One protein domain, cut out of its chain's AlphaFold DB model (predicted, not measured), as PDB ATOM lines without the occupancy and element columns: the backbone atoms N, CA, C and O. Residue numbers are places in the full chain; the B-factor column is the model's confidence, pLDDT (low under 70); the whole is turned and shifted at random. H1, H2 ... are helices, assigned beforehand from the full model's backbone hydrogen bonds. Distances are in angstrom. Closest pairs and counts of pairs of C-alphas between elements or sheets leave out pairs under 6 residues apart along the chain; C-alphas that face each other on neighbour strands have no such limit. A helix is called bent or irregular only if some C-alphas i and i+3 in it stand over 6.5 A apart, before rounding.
ATOM      1  N   ILE A  33     127.166 169.240 280.492       87.81
ATOM      2  CA  ILE A  33     128.168 168.164 280.606       87.81
ATOM      3  C   ILE A  33     129.415 168.652 281.355       87.81
ATOM      4  O   ILE A  33     129.953 167.931 282.192       87.81
ATOM      5  N   SER A  34     129.849 169.892 281.110       87.81
ATOM      6  CA  SER A  34     130.989 170.504 281.802       87.81
ATOM      7  C   SER A  34     130.779 170.585 283.316       87.81
ATOM      8  O   SER A  34     131.672 170.213 284.075       87.81
ATOM      9  N   ALA A  35     129.589 170.994 283.768       88.19
ATOM     10  CA  ALA A  35     129.251 171.067 285.186       88.19
ATOM     11  C   ALA A  35     129.251 169.675 285.838       88.19
ATOM     12  O   ALA A  35     129.818 169.502 286.916       88.19
ATOM     13  N   VAL A  36     128.692 168.667 285.157       90.75
ATOM     14  CA  VAL A  36     128.706 167.275 285.636       90.75
ATOM     15  C   VAL A  36     130.137 166.769 285.795       90.75
ATOM     16  O   VAL A  36     130.461 166.187 286.826       90.75
ATOM     17  N   VAL A  37     131.012 167.021 284.818       93.19
ATOM     18  CA  VAL A  37     132.419 166.591 284.877       93.19
ATOM     19  C   VAL A  37     133.170 167.272 286.023       93.19
ATOM     20  O   VAL A  37     133.907 166.595 286.736       93.19
ATOM     21  N   ILE A  38     132.966 168.575 286.247       92.94
ATOM     22  CA  ILE A  38     133.617 169.309 287.345       92.94
ATOM     23  C   ILE A  38     133.157 168.774 288.704       92.94
ATOM     24  O   ILE A  38     133.990 168.454 289.551       92.94
ATOM     25  N   VAL A  39     131.844 168.648 288.912       94.56
ATOM     26  CA  VAL A  39     131.288 168.218 290.202       94.56
ATOM     27  C   VAL A  39     131.584 166.748 290.464       94.56
ATOM     28  O   VAL A  39     132.125 166.418 291.519       94.56
ATOM     29  N   ALA A  40     131.273 165.861 289.517       92.81
ATOM     30  CA  ALA A  40     131.483 164.427 289.691       92.81
ATOM     31  C   ALA A  40     132.975 164.077 289.718       92.81
ATOM     32  O   ALA A  40     133.413 163.350 290.606       92.81
ATOM     33  N   GLY A  41     133.764 164.623 288.789       93.25
ATOM     34  CA  GLY A  41     135.204 164.383 288.711       93.25
ATOM     35  C   GLY A  41     135.960 164.973 289.898       93.25
ATOM     36  O   GLY A  41     136.791 164.288 290.489       93.25
ATOM     37  N   GLY A  42     135.631 166.204 290.296       93.25
ATOM     38  CA  GLY A  42     136.218 166.853 291.466       93.25
ATOM     39  C   GLY A  42     135.902 166.108 292.759       93.25
ATOM     40  O   GLY A  42     136.812 165.730 293.494       93.25
ATOM     41  N   SER A  43     134.623 165.799 292.996       93.81
ATOM     42  CA  SER A  43     134.199 165.083 294.208       93.81
ATOM     43  C   SER A  43     134.796 163.680 294.278       93.81
ATOM     44  O   SER A  43     135.296 163.272 295.325       93.81
ATOM     45  N   PHE A  44     134.802 162.950 293.158       92.12
ATOM     46  CA  PHE A  44     135.426 161.631 293.085       92.12
ATOM     47  C   PHE A  44     136.942 161.703 293.302       92.12
ATOM     48  O   PHE A  44     137.492 160.871 294.022       92.12
ATOM     49  N   GLY A  45     137.612 162.718 292.749       92.56
ATOM     50  CA  GLY A  45     139.030 162.983 292.987       92.56
ATOM     51  C   GLY A  45     139.335 163.235 294.465       92.56
ATOM     52  O   GLY A  45     140.243 162.616 295.017       92.56
ATOM     53  N   SER A  46     138.534 164.062 295.139       92.44
ATOM     54  CA  SER A  46     138.680 164.328 296.578       92.44
ATOM     55  C   SER A  46     138.458 163.088 297.441       92.44
ATOM     56  O   SER A  46     139.182 162.873 298.414       92.44
ATOM     57  N   VAL A  47     137.514 162.224 297.069       91.81
ATOM     58  CA  VAL A  47     137.322 160.928 297.738       91.81
ATOM     59  C   VAL A  47     138.501 159.993 297.475       91.81
ATOM     60  O   VAL A  47     138.990 159.360 298.406       91.81
ATOM     61  N   CYS A  48     139.041 159.960 296.255       91.50
ATOM     62  CA  CYS A  48     140.251 159.189 295.957       91.50
ATOM     63  C   CYS A  48     141.469 159.639 296.779       91.50
ATOM     64  O   CYS A  48     142.318 158.814 297.103       91.50
ATOM     65  N   LEU A  49     141.550 160.928 297.125       92.50
ATOM     66  CA  LEU A  49     142.593 161.464 298.004       92.50
ATOM     67  C   LEU A  49     142.355 161.137 299.484       92.50
ATOM     68  O   LEU A  49     143.312 161.024 300.243       92.50
ATOM     69  N   SER A  50     141.094 160.995 299.892       90.25
ATOM     70  CA  SER A  50     140.708 160.815 301.298       90.25
ATOM     71  C   SER A  50     140.708 159.349 301.747       90.25
ATOM     72  O   SER A  50     140.840 159.076 302.938       90.25
ATOM     73  N   TYR A  51     140.573 158.399 300.815       91.38
ATOM     74  CA  TYR A  51     140.382 156.979 301.120       91.38
ATOM     75  C   TYR A  51     141.390 156.073 300.409       91.38
ATOM     76  O   TYR A  51     141.778 156.290 299.264       91.38
ATOM     77  N   GLY A  52     141.788 154.990 301.081       91.50
ATOM     78  CA  GLY A  52     142.712 154.007 300.519       91.50
ATOM     79  C   GLY A  52     142.103 153.185 299.375       91.50
ATOM     80  O   GLY A  52     140.908 152.885 299.355       91.50
ATOM     81  N   MET A  53     142.954 152.711 298.457       89.31
ATOM     82  CA  MET A  53     142.556 151.934 297.268       89.31
ATOM     83  C   MET A  53     141.679 150.706 297.586       89.31
ATOM     84  O   MET A  53     140.776 150.362 296.823       89.31
ATOM     85  N   ASN A  54     141.911 150.041 298.721       88.62
ATOM     86  CA  ASN A  54     141.122 148.878 299.142       88.62
ATOM     87  C   ASN A  54     139.659 149.227 299.451       88.62
ATOM     88  O   ASN A  54     138.780 148.391 299.251       88.62
ATOM     89  N   GLN A  55     139.394 150.447 299.919       87.81
ATOM     90  CA  GLN A  55     138.049 150.930 300.231       87.81
ATOM     91  C   GLN A  55     137.363 151.440 298.958       87.81
ATOM     92  O   GLN A  55     136.231 151.051 298.674       87.81
ATOM     93  N   LEU A  56     138.097 152.179 298.117       88.69
ATOM     94  CA  LEU A  56     137.606 152.665 296.821       88.69
ATOM     95  C   LEU A  56     137.135 151.527 295.907       88.69
ATOM     96  O   LEU A  56     136.089 151.629 295.273       88.69
ATOM     97  N   LYS A  57     137.842 150.391 295.886       89.62
ATOM     98  CA  LYS A  57     137.414 149.203 295.121       89.62
ATOM     99  C   LYS A  57     136.076 148.622 295.590       89.62
ATOM    100  O   LYS A  57     135.382 147.989 294.797       89.62
ATOM    101  N   LYS A  58     135.706 148.816 296.862       87.69
ATOM    102  CA  LYS A  58     134.412 148.377 297.411       87.69
ATOM    103  C   LYS A  58     133.278 149.352 297.059       87.69
ATOM    104  O   LYS A  58     132.122 148.936 297.057       87.69
ATOM    105  N   PHE A  59     133.586 150.603 296.715       87.06
ATOM    106  CA  PHE A  59     132.601 151.667 296.493       87.06
ATOM    107  C   PHE A  59     131.507 151.332 295.455       87.06
ATOM    108  O   PHE A  59     130.329 151.484 295.782       87.06
ATOM    109  N   PRO A  60     131.808 150.778 294.260       86.19
ATOM    110  CA  PRO A  60     130.762 150.420 293.295       86.19
ATOM    111  C   PRO A  60     129.789 149.359 293.824       86.19
ATOM    112  O   PRO A  60     128.595 149.394 293.537       86.19
ATOM    113  N   LYS A  61     130.292 148.417 294.630       87.19
ATOM    114  CA  LYS A  61     129.463 147.386 295.262       87.19
ATOM    115  C   LYS A  61     128.563 147.987 296.341       87.19
ATOM    116  O   LYS A  61     127.402 147.601 296.429       87.19
ATOM    117  N   LEU A  62     129.087 148.937 297.120       85.75
ATOM    118  CA  LEU A  62     128.327 149.657 298.143       85.75
ATOM    119  C   LEU A  62     127.182 150.463 297.529       85.75
ATOM    120  O   LEU A  62     126.078 150.423 298.062       85.75
ATOM    121  N   LEU A  63     127.409 151.111 296.379       83.69
ATOM    122  CA  LEU A  63     126.338 151.778 295.637       83.69
ATOM    123  C   LEU A  63     125.188 150.811 295.356       83.69
ATOM    124  O   LEU A  63     124.066 151.107 295.727       83.69
ATOM    125  N   ILE A  64     125.453 149.629 294.792       83.81
ATOM    126  CA  ILE A  64     124.407 148.628 294.503       83.81
ATOM    127  C   ILE A  64     123.714 148.137 295.787       83.81
ATOM    128  O   ILE A  64     122.503 147.897 295.796       83.81
ATOM    129  N   GLU A  65     124.466 147.995 296.879       82.00
ATOM    130  CA  GLU A  65     123.941 147.545 298.168       82.00
ATOM    131  C   GLU A  65     122.908 148.523 298.744       82.00
ATOM    132  O   GLU A  65     121.875 148.068 299.224       82.00
ATOM    133  N   VAL A  66     123.105 149.840 298.586       78.88
ATOM    134  CA  VAL A  66     122.122 150.871 298.991       78.88
ATOM    135  C   VAL A  66     120.776 150.687 298.276       78.88
ATOM    136  O   VAL A  66     119.714 150.924 298.851       78.88
ATOM    137  N   TYR A  67     120.794 150.214 297.027       74.44
ATOM    138  CA  TYR A  67     119.571 149.948 296.264       74.44
ATOM    139  C   TYR A  67     118.928 148.593 296.608       74.44
ATOM    140  O   TYR A  67     117.765 148.347 296.263       74.44
ATOM    141  N   THR A  68     119.636 147.719 297.321       77.31
ATOM    142  CA  THR A  68     119.182 146.364 297.655       77.31
ATOM    143  C   THR A  68     118.482 146.349 299.017       77.31
ATOM    144  O   THR A  68     118.974 146.918 299.982       77.31
ATOM    145  N   ASN A  69     117.315 145.704 299.119       64.25
ATOM    146  CA  ASN A  69     116.598 145.609 300.396       64.25
ATOM    147  C   ASN A  69     117.331 144.696 301.398       64.25
ATOM    148  O   ASN A  69     117.944 143.707 300.974       64.25
ATOM    149  N   PRO A  70     117.227 144.968 302.714       65.25
ATOM    150  CA  PRO A  70     117.698 144.040 303.735       65.25
ATOM    151  C   PRO A  70     116.990 142.687 303.581       65.25
ATOM    152  O   PRO A  70     115.787 142.616 303.338       65.25
ATOM    153  N   LYS A  71     117.766 141.601 303.671       62.53
ATOM    154  CA  LYS A  71     117.329 140.237 303.323       62.53
ATOM    155  C   LYS A  71     116.469 139.542 304.387       62.53
ATOM    156  O   LYS A  71     115.899 138.503 304.081       62.53
ATOM    157  N   SER A  72     116.404 140.070 305.607       65.50
ATOM    158  CA  SER A  72     115.683 139.473 306.736       65.50
ATOM    159  C   SER A  72     115.085 140.575 307.595       65.50
ATOM    160  O   SER A  72     115.757 141.582 307.843       65.50
ATOM    161  N   PRO A 111     125.648 133.872 307.388       84.19
ATOM    162  CA  PRO A 111     126.937 133.348 307.835       84.19
ATOM    163  C   PRO A 111     127.265 133.644 309.305       84.19
ATOM    164  O   PRO A 111     127.838 132.779 309.970       84.19
ATOM    165  N   PHE A 112     126.876 134.817 309.814       88.56
ATOM    166  CA  PHE A 112     127.048 135.215 311.212       88.56
ATOM    167  C   PHE A 112     126.283 134.275 312.147       88.56
ATOM    168  O   PHE A 112     126.852 133.678 313.061       88.56
ATOM    169  N   LEU A 113     124.999 134.049 311.856       87.50
ATOM    170  CA  LEU A 113     124.154 133.181 312.671       87.50
ATOM    171  C   LEU A 113     124.591 131.712 312.589       87.50
ATOM    172  O   LEU A 113     124.619 131.010 313.600       87.50
ATOM    173  N   LYS A 114     124.989 131.250 311.398       87.94
ATOM    174  CA  LYS A 114     125.553 129.908 311.203       87.94
ATOM    175  C   LYS A 114     126.792 129.684 312.071       87.94
ATOM    176  O   LYS A 114     126.902 128.626 312.687       87.94
ATOM    177  N   ARG A 115     127.705 130.657 312.125       88.75
ATOM    178  CA  ARG A 115     128.919 130.575 312.945       88.75
ATOM    179  C   ARG A 115     128.575 130.447 314.429       88.75
ATOM    180  O   ARG A 115     129.073 129.531 315.071       88.75
ATOM    181  N   GLY A 116     127.663 131.285 314.929       90.62
ATOM    182  CA  GLY A 116     127.202 131.218 316.318       90.62
ATOM    183  C   GLY A 116     126.581 129.866 316.682       90.62
ATOM    184  O   GLY A 116     126.926 129.293 317.711       90.62
ATOM    185  N   ILE A 117     125.719 129.311 315.819       89.62
ATOM    186  CA  ILE A 117     125.091 128.002 316.067       89.62
ATOM    187  C   ILE A 117     126.139 126.885 316.126       89.62
ATOM    188  O   ILE A 117     126.080 126.052 317.027       89.62
ATOM    189  N   LEU A 118     127.108 126.872 315.206       88.94
ATOM    190  CA  LEU A 118     128.174 125.866 315.210       88.94
ATOM    191  C   LEU A 118     129.040 125.961 316.473       88.94
ATOM    192  O   LEU A 118     129.310 124.938 317.089       88.94
ATOM    193  N   SER A 119     129.369 127.169 316.943       90.12
ATOM    194  CA  SER A 119     130.119 127.340 318.197       90.12
ATOM    195  C   SER A 119     129.383 126.796 319.429       90.12
ATOM    196  O   SER A 119     130.028 126.293 320.349       90.12
ATOM    197  N   VAL A 120     128.044 126.855 319.441       90.31
ATOM    198  CA  VAL A 120     127.219 126.227 320.488       90.31
ATOM    199  C   VAL A 120     127.255 124.699 320.379       90.31
ATOM    200  O   VAL A 120     127.354 124.022 321.400       90.31
ATOM    201  N   VAL A 121     127.191 124.145 319.163       89.81
ATOM    202  CA  VAL A 121     127.291 122.690 318.929       89.81
ATOM    203  C   VAL A 121     128.655 122.151 319.365       89.81
ATOM    204  O   VAL A 121     128.714 121.096 319.992       89.81
ATOM    205  N   ASP A 122     129.721 122.912 319.115       89.69
ATOM    206  CA  ASP A 122     131.095 122.582 319.512       89.69
ATOM    207  C   ASP A 122     131.329 122.669 321.034       89.69
ATOM    208  O   ASP A 122     132.416 122.351 321.517       89.69
ATOM    209  N   GLY A 123     130.329 123.107 321.810       88.88
ATOM    210  CA  GLY A 123     130.424 123.221 323.266       88.88
ATOM    211  C   GLY A 123     131.311 124.376 323.734       88.88
ATOM    212  O   GLY A 123     131.892 124.303 324.815       88.88
ATOM    213  N   THR A 124     131.440 125.435 322.925       91.38
ATOM    214  CA  THR A 124     132.171 126.643 323.330       91.38
ATOM    215  C   THR A 124     131.448 127.327 324.491       91.38
ATOM    216  O   THR A 124     130.219 127.388 324.518       91.38
ATOM    217  N   ASP A 125     132.212 127.862 325.442       94.62
ATOM    218  CA  ASP A 125     131.660 128.594 326.581       94.62
ATOM    219  C   ASP A 125     130.792 129.795 326.129       94.62
ATOM    220  O   ASP A 125     131.213 130.534 325.229       94.62
ATOM    221  N   PRO A 126     129.603 130.021 326.727       91.81
ATOM    222  CA  PRO A 126     128.707 131.109 326.338       91.81
ATOM    223  C   PRO A 126     129.336 132.507 326.382       91.81
ATOM    224  O   PRO A 126     129.027 133.327 325.513       91.81
ATOM    225  N   GLU A 127     130.215 132.791 327.350       94.88
ATOM    226  CA  GLU A 127     130.887 134.093 327.451       94.88
ATOM    227  C   GLU A 127     131.817 134.304 326.258       94.88
ATOM    228  O   GLU A 127     131.794 135.357 325.618       94.88
ATOM    229  N   LYS A 128     132.554 133.257 325.878       93.94
ATOM    230  CA  LYS A 128     133.456 133.287 324.726       93.94
ATOM    231  C   LYS A 128     132.709 133.396 323.398       93.94
ATOM    232  O   LYS A 128     133.161 134.102 322.500       93.94
ATOM    233  N   ILE A 129     131.560 132.728 323.258       93.75
ATOM    234  CA  ILE A 129     130.696 132.894 322.077       93.75
ATOM    235  C   ILE A 129     130.240 134.349 321.973       93.75
ATOM    236  O   ILE A 129     130.309 134.933 320.892       93.75
ATOM    237  N   ASN A 130     129.798 134.941 323.084       93.94
ATOM    238  CA  ASN A 130     129.360 136.333 323.115       93.94
ATOM    239  C   ASN A 130     130.497 137.286 322.715       93.94
ATOM    240  O   ASN A 130     130.304 138.123 321.838       93.94
ATOM    241  N   GLU A 131     131.697 137.102 323.268       95.44
ATOM    242  CA  GLU A 131     132.881 137.897 322.920       95.44
ATOM    243  C   GLU A 131     133.214 137.819 321.420       95.44
ATOM    244  O   GLU A 131     133.399 138.847 320.765       95.44
ATOM    245  N   ILE A 132     133.230 136.611 320.842       92.69
ATOM    246  CA  ILE A 132     133.503 136.410 319.409       92.69
ATOM    247  C   ILE A 132     132.437 137.098 318.552       92.69
ATOM    248  O   ILE A 132     132.770 137.811 317.605       92.69
ATOM    249  N   MET A 133     131.160 136.902 318.880       94.25
ATOM    250  CA  MET A 133     130.043 137.454 318.110       94.25
ATOM    251  C   MET A 133     129.990 138.985 318.210       94.25
ATOM    252  O   MET A 133     129.740 139.647 317.204       94.25
ATOM    253  N   GLN A 134     130.272 139.565 319.381       95.56
ATOM    254  CA  GLN A 134     130.386 141.019 319.544       95.56
ATOM    255  C   GLN A 134     131.569 141.591 318.765       95.56
ATOM    256  O   GLN A 134     131.432 142.638 318.134       95.56
ATOM    257  N   SER A 135     132.711 140.901 318.762       95.06
ATOM    258  CA  SER A 135     133.879 141.301 317.973       95.06
ATOM    259  C   SER A 135     133.576 141.292 316.470       95.06
ATOM    260  O   SER A 135     133.876 142.260 315.770       95.06
ATOM    261  N   ASP A 136     132.893 140.253 315.977       93.12
ATOM    262  CA  ASP A 136     132.443 140.174 314.583       93.12
ATOM    263  C   ASP A 136     131.481 141.330 314.227       93.12
ATOM    264  O   ASP A 136     131.629 141.945 313.166       93.12
ATOM    265  N   ILE A 137     130.526 141.661 315.112       94.50
ATOM    266  CA  ILE A 137     129.618 142.813 314.939       94.50
ATOM    267  C   ILE A 137     130.414 144.117 314.881       94.50
ATOM    268  O   ILE A 137     130.219 144.910 313.964       94.50
ATOM    269  N   TYR A 138     131.346 144.323 315.811       95.94
ATOM    270  CA  TYR A 138     132.154 145.536 315.877       95.94
ATOM    271  C   TYR A 138     132.984 145.751 314.605       95.94
ATOM    272  O   TYR A 138     133.010 146.849 314.049       95.94
ATOM    273  N   VAL A 139     133.627 144.696 314.097       93.81
ATOM    274  CA  VAL A 139     134.382 144.758 312.836       93.81
ATOM    275  C   VAL A 139     133.456 145.079 311.662       93.81
ATOM    276  O   VAL A 139     133.804 145.901 310.813       93.81
ATOM    277  N   TYR A 140     132.267 144.472 311.618       91.31
ATOM    278  CA  TYR A 140     131.270 144.769 310.591       91.31
ATOM    279  C   TYR A 140     130.811 146.234 310.637       91.31
ATOM    280  O   TYR A 140     130.757 146.893 309.597       91.31
ATOM    281  N   GLU A 141     130.514 146.755 311.827       93.88
ATOM    282  CA  GLU A 141     130.111 148.146 312.031       93.88
ATOM    283  C   GLU A 141     131.213 149.121 311.622       93.88
ATOM    284  O   GLU A 141     130.926 150.077 310.906       93.88
ATOM    285  N   GLN A 142     132.474 148.860 311.980       93.19
ATOM    286  CA  GLN A 142     133.601 149.682 311.530       93.19
ATOM    287  C   GLN A 142     133.717 149.718 310.002       93.19
ATOM    288  O   GLN A 142     133.850 150.793 309.409       93.19
ATOM    289  N   ASP A 143     133.624 148.557 309.351       89.06
ATOM    290  CA  ASP A 143     133.678 148.455 307.892       89.06
ATOM    291  C   ASP A 143     132.523 149.228 307.229       89.06
ATOM    292  O   ASP A 143     132.712 149.880 306.193       89.06
ATOM    293  N   LYS A 144     131.323 149.194 307.823       90.00
ATOM    294  CA  LYS A 144     130.163 149.964 307.353       90.00
ATOM    295  C   LYS A 144     130.279 151.455 307.656       90.00
ATOM    296  O   LYS A 144     129.888 152.255 306.810       90.00
ATOM    297  N   GLN A 145     130.877 151.845 308.774       92.88
ATOM    298  CA  GLN A 145     131.114 153.247 309.107       92.88
ATOM    299  C   GLN A 145     132.059 153.904 308.094       92.88
ATOM    300  O   GLN A 145     131.815 155.027 307.657       92.88
ATOM    301  N   ILE A 146     133.091 153.178 307.656       89.88
ATOM    302  CA  ILE A 146     133.980 153.608 306.568       89.88
ATOM    303  C   ILE A 146     133.216 153.720 305.239       89.88
ATOM    304  O   ILE A 146     133.455 154.625 304.442       89.88
ATOM    305  N   ALA A 147     132.286 152.800 304.974       88.44
ATOM    306  CA  ALA A 147     131.438 152.888 303.790       88.44
ATOM    307  C   ALA A 147     130.559 154.148 303.804       88.44
ATOM    308  O   ALA A 147     130.473 154.834 302.788       88.44
ATOM    309  N   ILE A 148     129.941 154.455 304.947       91.44
ATOM    310  CA  ILE A 148     129.093 155.636 305.145       91.44
ATOM    311  C   ILE A 148     129.915 156.920 305.001       91.44
ATOM    312  O   ILE A 148     129.519 157.809 304.250       91.44
ATOM    313  N   SER A 149     131.099 156.987 305.615       92.50
ATOM    314  CA  SER A 149     131.935 158.191 305.560       92.50
ATOM    315  C   SER A 149     132.363 158.564 304.137       92.50
ATOM    316  O   SER A 149     132.453 159.753 303.815       92.50
ATOM    317  N   MET A 150     132.551 157.581 303.243       91.69
ATOM    318  CA  MET A 150     132.783 157.845 301.817       91.69
ATOM    319  C   MET A 150     131.607 158.589 301.165       91.69
ATOM    320  O   MET A 150     131.834 159.522 300.391       91.69
ATOM    321  N   PHE A 151     130.362 158.220 301.485       91.81
ATOM    322  CA  PHE A 151     129.172 158.924 300.996       91.81
ATOM    323  C   PHE A 151     129.033 160.314 301.616       91.81
ATOM    324  O   PHE A 151     128.757 161.264 300.885       91.81
ATOM    325  N   ASP A 152     129.306 160.459 302.914       93.19
ATOM    326  CA  ASP A 152     129.301 161.765 303.586       93.19
ATOM    327  C   ASP A 152     130.340 162.709 302.974       93.19
ATOM    328  O   ASP A 152     130.082 163.892 302.763       93.19
ATOM    329  N   SER A 153     131.502 162.172 302.603       92.69
ATOM    330  CA  SER A 153     132.551 162.934 301.922       92.69
ATOM    331  C   SER A 153     132.111 163.382 300.530       92.69
ATOM    332  O   SER A 153     132.329 164.534 300.163       92.69
ATOM    333  N   LEU A 154     131.447 162.513 299.755       92.19
ATOM    334  CA  LEU A 154     130.852 162.915 298.474       92.19
ATOM    335  C   LEU A 154     129.801 164.010 298.660       92.19
ATOM    336  O   LEU A 154     129.811 164.990 297.916       92.19
ATOM    337  N   ALA A 155     128.925 163.864 299.655       92.19
ATOM    338  CA  ALA A 155     127.898 164.849 299.974       92.19
ATOM    339  C   ALA A 155     128.500 166.195 300.416       92.19
ATOM    340  O   ALA A 155     127.946 167.243 300.093       92.19
ATOM    341  N   ALA A 156     129.649 166.178 301.096       92.94
ATOM    342  CA  ALA A 156     130.364 167.381 301.514       92.94
ATOM    343  C   ALA A 156     131.129 168.059 300.362       92.94
ATOM    344  O   ALA A 156     131.127 169.286 300.257       92.94
ATOM    345  N   PHE A 157     131.777 167.288 299.481       94.25
ATOM    346  CA  PHE A 157     132.586 167.843 298.388       94.25
ATOM    347  C   PHE A 157     131.760 168.282 297.177       94.25
ATOM    348  O   PHE A 157     132.128 169.263 296.524       94.25
ATOM    349  N   ALA A 158     130.636 167.620 296.883       94.06
ATOM    350  CA  ALA A 158     129.822 167.943 295.710       94.06
ATOM    351  C   ALA A 158     129.339 169.409 295.672       94.06
ATOM    352  O   ALA A 158     129.521 170.051 294.633       94.06
ATOM    353  N   PRO A 159     128.822 170.007 296.766       93.75
ATOM    354  CA  PRO A 159     128.464 171.426 296.787       93.75
ATOM    355  C   PRO A 159     129.669 172.354 296.596       93.75
ATOM    356  O   PRO A 159     129.566 173.354 295.888       93.75
ATOM    357  N   ALA A 160     130.826 172.015 297.176       94.00
ATOM    358  CA  ALA A 160     132.040 172.818 297.051       94.00
ATOM    359  C   ALA A 160     132.533 172.876 295.594       94.00
ATOM    360  O   ALA A 160     132.773 173.965 295.066       94.00
ATOM    361  N   PHE A 161     132.603 171.730 294.907       94.56
ATOM    362  CA  PHE A 161     132.912 171.704 293.473       94.56
ATOM    363  C   PHE A 161     131.804 172.317 292.616       94.56
ATOM    364  O   PHE A 161     132.107 172.898 291.577       94.56
ATOM    365  N   GLY A 162     130.546 172.252 293.057       92.69
ATOM    366  CA  GLY A 162     129.439 172.981 292.440       92.69
ATOM    367  C   GLY A 162     129.697 174.486 292.424       92.69
ATOM    368  O   GLY A 162     129.632 175.107 291.364       92.69
ATOM    369  N   MET A 163     130.098 175.060 293.562       93.94
ATOM    370  CA  MET A 163     130.472 176.476 293.645       93.94
ATOM    371  C   MET A 163     131.690 176.805 292.774       93.94
ATOM    372  O   MET A 163     131.667 177.803 292.055       93.94
ATOM    373  N   ILE A 164     132.720 175.951 292.744       92.88
ATOM    374  CA  ILE A 164     133.858 176.124 291.821       92.88
ATOM    375  C   ILE A 164     133.382 176.109 290.359       92.88
ATOM    376  O   ILE A 164     133.806 176.946 289.562       92.88
ATOM    377  N   GLY A 165     132.452 175.216 290.014       90.25
ATOM    378  CA  GLY A 165     131.818 175.155 288.700       90.25
ATOM    379  C   GLY A 165     131.104 176.454 288.326       90.25
ATOM    380  O   GLY A 165     131.241 176.907 287.190       90.25
ATOM    381  N   THR A 166     130.422 177.105 289.277       90.62
ATOM    382  CA  THR A 166     129.812 178.424 289.028       90.62
ATOM    383  C   THR A 166     130.857 179.486 288.691       90.62
ATOM    384  O   THR A 166     130.670 180.241 287.742       90.62
ATOM    385  N   ILE A 167     131.989 179.508 289.401       90.75
ATOM    386  CA  ILE A 167     133.081 180.459 289.152       90.75
ATOM    387  C   ILE A 167     133.692 180.219 287.769       90.75
ATOM    388  O   ILE A 167     133.856 181.165 287.002       90.75
ATOM    389  N   ILE A 168     133.978 178.962 287.418       87.56
ATOM    390  CA  ILE A 168     134.508 178.602 286.093       87.56
ATOM    391  C   ILE A 168     133.519 179.002 284.990       87.56
ATOM    392  O   ILE A 168     133.927 179.572 283.978       87.56
ATOM    393  N   GLY A 169     132.221 178.757 285.196       85.31
ATOM    394  CA  GLY A 169     131.164 179.166 284.269       85.31
ATOM    395  C   GLY A 169     131.113 180.682 284.069       85.31
ATOM    396  O   GLY A 169     131.095 181.148 282.931       85.31
ATOM    397  N   MET A 170     131.179 181.455 285.157       86.62
ATOM    398  CA  MET A 170     131.228 182.920 285.095       86.62
ATOM    399  C   MET A 170     132.483 183.427 284.375       86.62
ATOM    400  O   MET A 170     132.380 184.315 283.533       86.62
ATOM    401  N   ILE A 171     133.657 182.845 284.641       86.69
ATOM    402  CA  ILE A 171     134.900 183.205 283.936       86.69
ATOM    403  C   ILE A 171     134.766 182.924 282.437       86.69
ATOM    404  O   ILE A 171     135.138 183.767 281.624       86.69
ATOM    405  N   SER A 172     134.206 181.772 282.061       80.56
ATOM    406  CA  SER A 172     133.977 181.426 280.655       80.56
ATOM    407  C   SER A 172     133.017 182.401 279.978       80.56
ATOM    408  O   SER A 172     133.267 182.795 278.844       80.56
ATOM    409  N   MET A 173     131.942 182.808 280.657       81.06
ATOM    410  CA  MET A 173     130.983 183.789 280.138       81.06
ATOM    411  C   MET A 173     131.643 185.157 279.920       81.06
ATOM    412  O   MET A 173     131.497 185.748 278.853       81.06
ATOM    413  N   LEU A 174     132.421 185.633 280.897       82.69
ATOM    414  CA  LEU A 174     133.150 186.901 280.797       82.69
ATOM    415  C   LEU A 174     134.236 186.856 279.711       82.69
ATOM    416  O   LEU A 174     134.421 187.824 278.978       82.69
ATOM    417  N   SER A 175     134.926 185.721 279.570       77.19
ATOM    418  CA  SER A 175     135.976 185.524 278.565       77.19
ATOM    419  C   SER A 175     135.435 185.312 277.148       77.19
ATOM    420  O   SER A 175     136.146 185.620 276.192       77.19
ATOM    421  N   ALA A 176     134.221 184.771 276.988       68.31
ATOM    422  CA  ALA A 176     133.582 184.562 275.684       68.31
ATOM    423  C   ALA A 176     133.130 185.876 275.018       68.31
ATOM    424  O   ALA A 176     132.868 185.892 273.813       68.31
ATOM    425  N   GLY A 177     133.143 186.974 275.776       58.25
ATOM    426  CA  GLY A 177     133.049 188.333 275.272       58.25
ATOM    427  C   GLY A 177     131.718 188.989 275.608       58.25
ATOM    428  O   GLY A 177     130.668 188.595 275.113       58.25
ATOM    429  N   MET A 178     131.791 190.084 276.366       55.91
ATOM    430  CA  MET A 178     130.731 191.099 276.408       55.91
ATOM    431  C   MET A 178     130.567 191.830 275.057       55.91
ATOM    432  O   MET A 178     129.610 192.577 274.887       55.91
ATOM    433  N   ASP A 179     131.465 191.596 274.093       56.56
ATOM    434  CA  ASP A 179     131.500 192.276 272.792       56.56
ATOM    435  C   ASP A 179     130.652 191.604 271.694       56.56
ATOM    436  O   ASP A 179     130.463 192.198 270.635       56.56
ATOM    437  N   ASN A 180     130.140 190.379 271.894       54.84
ATOM    438  CA  ASN A 180     129.323 189.689 270.881       54.84
ATOM    439  C   ASN A 180     128.165 188.884 271.516       54.84
ATOM    440  O   ASN A 180     128.357 187.720 271.884       54.84
ATOM    441  N   PRO A 181     126.961 189.483 271.638       58.84
ATOM    442  CA  PRO A 181     125.797 188.888 272.305       58.84
ATOM    443  C   PRO A 181     125.352 187.530 271.741       58.84
ATOM    444  O   PRO A 181     124.792 186.719 272.472       58.84
ATOM    445  N   ASP A 182     125.649 187.251 270.470       62.34
ATOM    446  CA  ASP A 182     125.246 186.019 269.776       62.34
ATOM    447  C   ASP A 182     125.987 184.757 270.261       62.34
ATOM    448  O   ASP A 182     125.598 183.642 269.926       62.34
ATOM    449  N   LYS A 183     127.061 184.908 271.052       55.38
ATOM    450  CA  LYS A 183     127.800 183.782 271.658       55.38
ATOM    451  C   LYS A 183     127.322 183.414 273.068       55.38
ATOM    452  O   LYS A 183     127.887 182.503 273.671       55.38
ATOM    453  N   LEU A 184     126.335 184.135 273.605       52.69
ATOM    454  CA  LEU A 184     125.805 183.953 274.965       52.69
ATOM    455  C   LEU A 184     124.527 183.092 275.017       52.69
ATOM    456  O   LEU A 184     123.989 182.876 276.102       52.69
ATOM    457  N   THR A 185     124.043 182.620 273.866       49.38
ATOM    458  CA  THR A 185     122.933 181.658 273.728       49.38
ATOM    459  C   THR A 185     123.443 180.246 273.514       49.38
ATOM    460  O   THR A 185     122.841 179.318 274.095       49.38
TER     461      THR A 185
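AT A GLANCE: This is residues 33 to 72 and 111 to 185 of the 185 residues of the protein "MotA_ExbB domain-containing protein" of Clostridiales bacterium (UniProt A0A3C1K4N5). One long helix, H5, bent but running nearly straight, makes a rod; H4 folds back along its beginning, H1 crosses it at the bend, and short H2 and H3 lie near H5a between them. The printed part has 115 residues with five named helices, H1 to H5, all helix; it is extended, with a radius of gyration of the C-alphas of 24.0 A, spanning 86 by 25 by 18 A.

HOW THE PARTS SIT: H5, residues 126 to 176, was assigned as one helix by its hydrogen bonds but is bent: C-alphas 156 and 159 are 6.5 A apart. Its arms, H5a to residue 156 and H5b from 159, stand at a shallow tilt of 17 degrees. H4, residues 111 to 121, touches H5a as a hairpin, closest C-alphas Ser 119 and Ile 129, 6.8 A. H1, residues 33 to 50, touches H5b at a steep tilt of 41 degrees, closest C-alphas Val 39 and Phe 161, 5.0 A.

IN THESE COORDINATES: H5a measures 44.0 A from C-alpha 126 (128.707, 131.109, 326.338); H5b, 25.4 A, ends at C-alpha 176 (133.582, 184.562, 275.684).

THE WHOLE: Residues 73 to 110 are cut out, with 12.9 A across; residues 69 to 72 and 176 to 185 have pLDDT under 70.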